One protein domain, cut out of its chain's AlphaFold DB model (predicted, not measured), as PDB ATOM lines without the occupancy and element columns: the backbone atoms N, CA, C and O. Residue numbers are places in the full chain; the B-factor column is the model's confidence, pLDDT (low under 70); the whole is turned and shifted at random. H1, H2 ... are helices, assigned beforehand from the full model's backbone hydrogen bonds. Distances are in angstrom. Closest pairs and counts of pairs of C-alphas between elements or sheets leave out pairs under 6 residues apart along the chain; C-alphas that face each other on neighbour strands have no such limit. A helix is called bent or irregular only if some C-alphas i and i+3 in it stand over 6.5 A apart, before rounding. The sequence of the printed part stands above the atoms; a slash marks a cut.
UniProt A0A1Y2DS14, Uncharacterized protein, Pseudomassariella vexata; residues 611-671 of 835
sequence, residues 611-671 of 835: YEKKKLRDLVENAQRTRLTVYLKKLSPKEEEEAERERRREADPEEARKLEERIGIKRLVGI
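What this domain is: This is residues 611 to 671 of the 835 residues of an uncharacterized protein of Pseudomassariella vexata (UniProt A0A1Y2DS14). Two helices meet near their ends in a flat, open V with unequal arms: the long helix H1 makes most of the length, and the shorter H2 turns back from its far end after a sharp corner at Asp 652. Apart from that corner the space between the arms is empty, and residues 611 to 644 of H1 and 660 to 671 of H2 stand free. The printed part has 61 residues, with H1 then H2 along the chain and no named strand, and its class is all helix. It is extended, with a radius of gyration of the C-alphas of 21.0 A and spans of 64 by 30 by 7 A.

Where its parts are: H1 holds residues 611 to 651, from C-alpha 611 at (59.144, -79.612, -2.788) to C-alpha 651 at (34.315, -26.381, -11.295), 59.3 A. It is neither bent nor irregular, but only just: C-alphas 634 and 637 are 6.3 A apart. H2 holds residues 653 to 671, 26.3 A from first to last C-alpha, and ends with C-alpha 671 at (61.709, -24.029, 1.306).

How they stand to each other: H1 and H2 only just touch, and only at the corner by their link, with 3 pairs of C-alphas within 8 A. H1 touches H2 with residues 648 to 649 alone, and H2 touches H1 with residues 655 to 656 alone. The closest C-alphas of the two, those of Arg 649 and Ala 656, are 5.4 A apart. Their lines stand at a steep tilt of 58 degrees, and they run opposite ways. Every O i to N i+4 pair is within hydrogen-bond range in H2, and 33 of 37 are in H1.

The domain as a whole: The two C-alphas farthest apart, those of Tyr 611 and Glu 654, are 64.5 A apart. The printed part has no cut, and the link from H1 to H2 is tight. The mean pLDDT of the printed part is 71.4; residues 627, 630 to 638, 640 and 660 to 671 are under 70.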
ATOM      1  N   TYR A 611      59.986 -80.328  -3.751       86.31
ATOM      2  CA  TYR A 611      59.144 -79.612  -2.788       86.31
ATOM      3  C   TYR A 611      59.776 -78.289  -2.331       86.31
ATOM      4  O   TYR A 611      59.109 -77.260  -2.336       86.31
ATOM      5  N   GLU A 612      61.079 -78.281  -2.032       78.31
ATOM      6  CA  GLU A 612      61.830 -77.068  -1.668       78.31
ATOM      7  C   GLU A 612      61.855 -76.072  -2.832       78.31
ATOM      8  O   GLU A 612      61.520 -74.900  -2.664       78.31
ATOM      9  N   LYS A 613      62.145 -76.561  -4.048       83.69
ATOM     10  CA  LYS A 613      62.079 -75.754  -5.277       83.69
ATOM     11  C   LYS A 613      60.668 -75.276  -5.618       83.69
ATOM     12  O   LYS A 613      60.542 -74.347  -6.410       83.69
ATOM     13  N   LYS A 614      59.605 -75.892  -5.090       88.12
ATOM     14  CA  LYS A 614      58.254 -75.325  -5.176       88.12
ATOM     15  C   LYS A 614      58.086 -74.230  -4.119       88.12
ATOM     16  O   LYS A 614      57.924 -73.079  -4.493       88.12
ATOM     17  N   LYS A 615      58.275 -74.551  -2.835       85.50
ATOM     18  CA  LYS A 615      58.108 -73.618  -1.706       85.50
ATOM     19  C   LYS A 615      58.901 -72.310  -1.864       85.50
ATOM     20  O   LYS A 615      58.391 -71.256  -1.507       85.50
ATOM     21  N   LEU A 616      60.114 -72.352  -2.424       80.88
ATOM     22  CA  LEU A 616      60.906 -71.148  -2.720       80.88
ATOM     23  C   LEU A 616      60.303 -70.279  -3.838       80.88
ATOM     24  O   LEU A 616      60.354 -69.057  -3.734       80.88
ATOM     25  N   ARG A 617      59.708 -70.877  -4.879       86.25
ATOM     26  CA  ARG A 617      59.006 -70.126  -5.936       86.25
ATOM     27  C   ARG A 617      57.688 -69.554  -5.424       86.25
ATOM     28  O   ARG A 617      57.462 -68.366  -5.606       86.25
ATOM     29  N   ASP A 618      56.906 -70.353  -4.698       86.31
ATOM     30  CA  ASP A 618      55.658 -69.916  -4.061       86.31
ATOM     31  C   ASP A 618      55.905 -68.708  -3.120       86.31
ATOM     32  O   ASP A 618      55.114 -67.765  -3.081       86.31
ATOM     33  N   LEU A 619      57.039 -68.686  -2.399       78.69
ATOM     34  CA  LEU A 619      57.465 -67.556  -1.558       78.69
ATOM     35  C   LEU A 619      57.885 -66.314  -2.362       78.69
ATOM     36  O   LEU A 619      57.474 -65.208  -2.010       78.69
ATOM     37  N   VAL A 620      58.684 -66.472  -3.427       81.38
ATOM     38  CA  VAL A 620      59.081 -65.354  -4.312       81.38
ATOM     39  C   VAL A 620      57.853 -64.724  -4.965       81.38
ATOM     40  O   VAL A 620      57.713 -63.502  -4.958       81.38
ATOM     41  N   GLU A 621      56.940 -65.544  -5.479       84.31
ATOM     42  CA  GLU A 621      55.727 -65.079  -6.142       84.31
ATOM     43  C   GLU A 621      54.797 -64.344  -5.163       84.31
ATOM     44  O   GLU A 621      54.302 -63.262  -5.475       84.31
ATOM     45  N   ASN A 622      54.607 -64.867  -3.946       83.69
ATOM     46  CA  ASN A 622      53.790 -64.196  -2.933       83.69
ATOM     47  C   ASN A 622      54.414 -62.864  -2.462       83.69
ATOM     48  O   ASN A 622      53.703 -61.875  -2.272       83.69
ATOM     49  N   ALA A 623      55.744 -62.793  -2.342       72.94
ATOM     50  CA  ALA A 623      56.450 -61.548  -2.034       72.94
ATOM     51  C   ALA A 623      56.307 -60.505  -3.161       72.94
ATOM     52  O   ALA A 623      56.059 -59.330  -2.883       72.94
ATOM     53  N   GLN A 624      56.398 -60.928  -4.428       80.50
ATOM     54  CA  GLN A 624      56.179 -60.062  -5.592       80.50
ATOM     55  C   GLN A 624      54.732 -59.557  -5.660       80.50
ATOM     56  O   GLN A 624      54.525 -58.348  -5.749       80.50
ATOM     57  N   ARG A 625      53.738 -60.449  -5.529       78.38
ATOM     58  CA  ARG A 625      52.307 -60.091  -5.467       78.38
ATOM     59  C   ARG A 625      52.035 -59.086  -4.342       78.38
ATOM     60  O   ARG A 625      51.427 -58.051  -4.583       78.38
ATOM     61  N   THR A 626      52.561 -59.328  -3.139       72.44
ATOM     62  CA  THR A 626      52.393 -58.417  -1.990       72.44
ATOM     63  C   THR A 626      53.017 -57.039  -2.246       72.44
ATOM     64  O   THR A 626      52.383 -56.018  -1.972       72.44
ATOM     65  N   ARG A 627      54.235 -56.974  -2.814       65.44
ATOM     66  CA  ARG A 627      54.905 -55.699  -3.139       65.44
ATOM     67  C   ARG A 627      54.183 -54.946  -4.266       65.44
ATOM     68  O   ARG A 627      54.101 -53.723  -4.188       65.44
ATOM     69  N   LEU A 628      53.601 -55.653  -5.242       71.06
ATOM     70  CA  LEU A 628      52.751 -55.071  -6.290       71.06
ATOM     71  C   LEU A 628      51.479 -54.449  -5.693       71.06
ATOM     72  O   LEU A 628      51.209 -53.280  -5.945       71.06
ATOM     73  N   THR A 629      50.746 -55.171  -4.838       71.12
ATOM     74  CA  THR A 629      49.537 -54.647  -4.174       71.12
ATOM     75  C   THR A 629      49.841 -53.414  -3.317       71.12
ATOM     76  O   THR A 629      49.076 -52.453  -3.329       71.12
ATOM     77  N   VAL A 630      50.979 -53.391  -2.612       68.31
ATOM     78  CA  VAL A 630      51.433 -52.216  -1.842       68.31
ATOM     79  C   VAL A 630      51.839 -51.041  -2.743       68.31
ATOM     80  O   VAL A 630      51.715 -49.894  -2.321       68.31
ATOM     81  N   TYR A 631      52.314 -51.296  -3.964       59.88
ATOM     82  CA  TYR A 631      52.658 -50.249  -4.930       59.88
ATOM     83  C   TYR A 631      51.407 -49.660  -5.597       59.88
ATOM     84  O   TYR A 631      51.226 -48.446  -5.571       59.88
ATOM     85  N   LEU A 632      50.484 -50.503  -6.073       58.97
ATOM     86  CA  LEU A 632      49.192 -50.078  -6.629       58.97
ATOM     87  C   LEU A 632      48.365 -49.289  -5.597       58.97
ATOM     88  O   LEU A 632      47.875 -48.204  -5.901       58.97
ATOM     89  N   LYS A 633      48.326 -49.743  -4.334       67.19
ATOM     90  CA  LYS A 633      47.681 -49.021  -3.218       67.19
ATOM     91  C   LYS A 633      48.377 -47.699  -2.825       67.19
ATOM     92  O   LYS A 633      47.870 -46.969  -1.980       67.19
ATOM     93  N   LYS A 634      49.534 -47.374  -3.415       64.12
ATOM     94  CA  LYS A 634      50.212 -46.068  -3.290       64.12
ATOM     95  C   LYS A 634      50.090 -45.187  -4.539       64.12
ATOM     96  O   LYS A 634      50.463 -44.018  -4.458       64.12
ATOM     97  N   LEU A 635      49.602 -45.736  -5.652       55.59
ATOM     98  CA  LEU A 635      49.309 -44.996  -6.879       55.59
ATOM     99  C   LEU A 635      47.856 -44.521  -6.899       55.59
ATOM    100  O   LEU A 635      47.646 -43.320  -7.039       55.59
ATOM    101  N   SER A 636      46.882 -45.403  -6.628       69.44
ATOM    102  CA  SER A 636      45.462 -45.026  -6.749       69.44
ATOM    103  C   SER A 636      45.074 -43.783  -5.931       69.44
ATOM    104  O   SER A 636      44.448 -42.909  -6.515       69.44
ATOM    105  N   PRO A 637      45.520 -43.587  -4.666       63.91
ATOM    106  CA  PRO A 637      45.165 -42.380  -3.914       63.91
ATOM    107  C   PRO A 637      45.774 -41.092  -4.482       63.91
ATOM    108  O   PRO A 637      45.317 -40.011  -4.141       63.91
ATOM    109  N   LYS A 638      46.826 -41.182  -5.309       69.69
ATOM    110  CA  LYS A 638      47.433 -40.020  -5.973       69.69
ATOM    111  C   LYS A 638      46.746 -39.693  -7.287       69.69
ATOM    112  O   LYS A 638      46.524 -38.525  -7.561       69.69
ATOM    113  N   GLU A 639      46.434 -40.714  -8.077       74.62
ATOM    114  CA  GLU A 639      45.698 -40.576  -9.338       74.62
ATOM    115  C   GLU A 639      44.272 -40.061  -9.067       74.62
ATOM    116  O   GLU A 639      43.773 -39.202  -9.787       74.62
ATOM    117  N   GLU A 640      43.664 -40.502  -7.963       67.81
ATOM    118  CA  GLU A 640      42.378 -40.024  -7.449       67.81
ATOM    119  C   GLU A 640      42.455 -38.572  -6.933       67.81
ATOM    120  O   GLU A 640      41.648 -37.745  -7.349       67.81
ATOM    121  N   GLU A 641      43.467 -38.211  -6.127       74.25
ATOM    122  CA  GLU A 641      43.684 -36.820  -5.675       74.25
ATOM    123  C   GLU A 641      44.008 -35.863  -6.845       74.25
ATOM    124  O   GLU A 641      43.637 -34.691  -6.822       74.25
ATOM    125  N   GLU A 642      44.698 -36.341  -7.883       76.62
ATOM    126  CA  GLU A 642      45.022 -35.562  -9.083       76.62
ATOM    127  C   GLU A 642      43.780 -35.328  -9.953       76.62
ATOM    128  O   GLU A 642      43.503 -34.182 -10.310       76.62
ATOM    129  N   ALA A 643      42.974 -36.369 -10.194       77.62
ATOM    130  CA  ALA A 643      41.699 -36.256 -10.900       77.62
ATOM    131  C   ALA A 643      40.670 -35.403 -10.131       77.62
ATOM    132  O   ALA A 643      39.892 -34.671 -10.743       77.62
ATOM    133  N   GLU A 644      40.661 -35.446  -8.795       72.12
ATOM    134  CA  GLU A 644      39.804 -34.568  -7.992       72.12
ATOM    135  C   GLU A 644      40.283 -33.106  -8.040       72.12
ATOM    136  O   GLU A 644      39.463 -32.192  -8.156       72.12
ATOM    137  N   ARG A 645      41.604 -32.861  -8.025       74.88
ATOM    138  CA  ARG A 645      42.169 -31.520  -8.259       74.88
ATOM    139  C   ARG A 645      41.833 -30.987  -9.655       74.88
ATOM    140  O   ARG A 645      41.589 -29.791  -9.787       74.88
ATOM    141  N   GLU A 646      41.790 -31.843 -10.672       81.69
ATOM    142  CA  GLU A 646      41.398 -31.464 -12.034       81.69
ATOM    143  C   GLU A 646      39.911 -31.079 -12.105       81.69
ATOM    144  O   GLU A 646      39.603 -29.950 -12.478       81.69
ATOM    145  N   ARG A 647      39.001 -31.910 -11.573       86.06
ATOM    146  CA  ARG A 647      37.564 -31.568 -11.466       86.06
ATOM    147  C   ARG A 647      37.303 -30.281 -10.676       86.06
ATOM    148  O   ARG A 647      36.412 -29.516 -11.024       86.06
ATOM    149  N   ARG A 648      38.073 -30.015  -9.612       77.88
ATOM    150  CA  ARG A 648      37.964 -28.768  -8.830       77.88
ATOM    151  C   ARG A 648      38.421 -27.537  -9.629       77.88
ATOM    152  O   ARG A 648      37.800 -26.490  -9.498       77.88
ATOM    153  N   ARG A 649      39.446 -27.663 -10.487       86.00
ATOM    154  CA  ARG A 649      39.866 -26.603 -11.432       86.00
ATOM    155  C   ARG A 649      38.832 -26.347 -12.531       86.00
ATOM    156  O   ARG A 649      38.716 -25.213 -12.980       86.00
ATOM    157  N   GLU A 650      38.111 -27.382 -12.962       85.06
ATOM    158  CA  GLU A 650      37.006 -27.264 -13.927       85.06
ATOM    159  C   GLU A 650      35.743 -26.643 -13.303       85.06
ATOM    160  O   GLU A 650      35.013 -25.936 -13.994       85.06
ATOM    161  N   ALA A 651      35.493 -26.879 -12.009       83.44
ATOM    162  CA  ALA A 651      34.315 -26.381 -11.295       83.44
ATOM    163  C   ALA A 651      34.411 -24.898 -10.883       83.44
ATOM    164  O   ALA A 651      33.452 -24.158 -11.089       83.44
ATOM    165  N   ASP A 652      35.545 -24.455 -10.324       89.56
ATOM    166  CA  ASP A 652      35.813 -23.036 -10.041       89.56
ATOM    167  C   ASP A 652      37.302 -22.698 -10.293       89.56
ATOM    168  O   ASP A 652      38.174 -23.014  -9.469       89.56
ATOM    169  N   PRO A 653      37.634 -22.031 -11.416       83.81
ATOM    170  CA  PRO A 653      39.011 -21.663 -11.734       83.81
ATOM    171  C   PRO A 653      39.551 -20.507 -10.871       83.81
ATOM    172  O   PRO A 653      40.769 -20.313 -10.806       83.81
ATOM    173  N   GLU A 654      38.693 -19.729 -10.204       81.88
ATOM    174  CA  GLU A 654      39.097 -18.608  -9.353       81.88
ATOM    175  C   GLU A 654      39.400 -19.069  -7.918       81.88
ATOM    176  O   GLU A 654      40.415 -18.657  -7.348       81.88
ATOM    177  N   GLU A 655      38.606 -19.987  -7.351       80.19
ATOM    178  CA  GLU A 655      38.993 -20.690  -6.119       80.19
ATOM    179  C   GLU A 655      40.252 -21.536  -6.354       80.19
ATOM    180  O   GLU A 655      41.177 -21.488  -5.537       80.19
ATOM    181  N   ALA A 656      40.361 -22.231  -7.494       77.44
ATOM    182  CA  ALA A 656      41.564 -22.988  -7.835       77.44
ATOM    183  C   ALA A 656      42.826 -22.103  -7.875       77.44
ATOM    184  O   ALA A 656      43.845 -22.478  -7.292       77.44
ATOM    185  N   ARG A 657      42.757 -20.896  -8.464       78.62
ATOM    186  CA  ARG A 657      43.859 -19.914  -8.411       78.62
ATOM    187  C   ARG A 657      44.210 -19.510  -6.978       78.62
ATOM    188  O   ARG A 657      45.377 -19.596  -6.600       78.62
ATOM    189  N   LYS A 658      43.218 -19.139  -6.163       81.00
ATOM    190  CA  LYS A 658      43.418 -18.756  -4.749       81.00
ATOM    191  C   LYS A 658      43.997 -19.912  -3.921       81.00
ATOM    192  O   LYS A 658      44.757 -19.689  -2.977       81.00
ATOM    193  N   LEU A 659      43.671 -21.160  -4.259       70.19
ATOM    194  CA  LEU A 659      44.241 -22.352  -3.635       70.19
ATOM    195  C   LEU A 659      45.692 -22.597  -4.076       70.19
ATOM    196  O   LEU A 659      46.539 -22.869  -3.223       70.19
ATOM    197  N   GLU A 660      46.002 -22.467  -5.368       68.00
ATOM    198  CA  GLU A 660      47.361 -22.626  -5.897       68.00
ATOM    199  C   GLU A 660      48.312 -21.528  -5.403       68.00
ATOM    200  O   GLU A 660      49.429 -21.840  -4.993       68.00
ATOM    201  N   GLU A 661      47.853 -20.281  -5.304       69.19
ATOM    202  CA  GLU A 661      48.575 -19.167  -4.676       69.19
ATOM    203  C   GLU A 661      48.895 -19.466  -3.198       69.19
ATOM    204  O   GLU A 661      50.055 -19.435  -2.773       69.19
ATOM    205  N   ARG A 662      47.889 -19.895  -2.418       64.12
ATOM    206  CA  ARG A 662      48.070 -20.353  -1.027       64.12
ATOM    207  C   ARG A 662      49.016 -21.558  -0.914       64.12
ATOM    208  O   ARG A 662      49.654 -21.727   0.129       64.12
ATOM    209  N   ILE A 663      49.117 -22.407  -1.937       61.31
ATOM    210  CA  ILE A 663      50.076 -23.523  -1.999       61.31
ATOM    211  C   ILE A 663      51.479 -23.027  -2.382       61.31
ATOM    212  O   ILE A 663      52.453 -23.506  -1.800       61.31
ATOM    213  N   GLY A 664      51.601 -22.049  -3.281       54.88
ATOM    214  CA  GLY A 664      52.856 -21.380  -3.632       54.88
ATOM    215  C   GLY A 664      53.502 -20.715  -2.417       54.88
ATOM    216  O   GLY A 664      54.640 -21.034  -2.074       54.88
ATOM    217  N   ILE A 665      52.731 -19.911  -1.679       44.25
ATOM    218  CA  ILE A 665      53.158 -19.280  -0.420       44.25
ATOM    219  C   ILE A 665      53.601 -20.345   0.603       44.25
ATOM    220  O   ILE A 665      54.686 -20.247   1.177       44.25
ATOM    221  N   LYS A 666      52.830 -21.430   0.782       45.44
ATOM    222  CA  LYS A 666      53.224 -22.554   1.658       45.44
ATOM    223  C   LYS A 666      54.504 -23.260   1.195       45.44
ATOM    224  O   LYS A 666      55.287 -23.686   2.042       45.44
ATOM    225  N   ARG A 667      54.741 -23.394  -0.116       43.59
ATOM    226  CA  ARG A 667      55.982 -23.972  -0.662       43.59
ATOM    227  C   ARG A 667      57.181 -23.061  -0.413       43.59
ATOM    228  O   ARG A 667      58.212 -23.572   0.007       43.59
ATOM    229  N   LEU A 668      57.046 -21.744  -0.585       39.34
ATOM    230  CA  LEU A 668      58.101 -20.773  -0.268       39.34
ATOM    231  C   LEU A 668      58.479 -20.818   1.223       39.34
ATOM    232  O   LEU A 668      59.652 -20.991   1.554       39.34
ATOM    233  N   VAL A 669      57.486 -20.802   2.121       41.62
ATOM    234  CA  VAL A 669      57.700 -20.970   3.572       41.62
ATOM    235  C   VAL A 669      58.356 -22.323   3.895       41.62
ATOM    236  O   VAL A 669      59.295 -22.382   4.689       41.62
ATOM    237  N   GLY A 670      57.931 -23.409   3.240       33.84
ATOM    238  CA  GLY A 670      58.532 -24.738   3.397       33.84
ATOM    239  C   GLY A 670      59.977 -24.839   2.888       33.84
ATOM    240  O   GLY A 670      60.795 -25.534   3.490       33.84
ATOM    241  N   ILE A 671      60.331 -24.126   1.815       38.69
ATOM    242  CA  ILE A 671      61.709 -24.029   1.306       38.69
ATOM    243  C   ILE A 671      62.588 -23.239   2.287       38.69
ATOM    244  O   ILE A 671      63.728 -23.640   2.537       38.69
TER     245      ILE A 671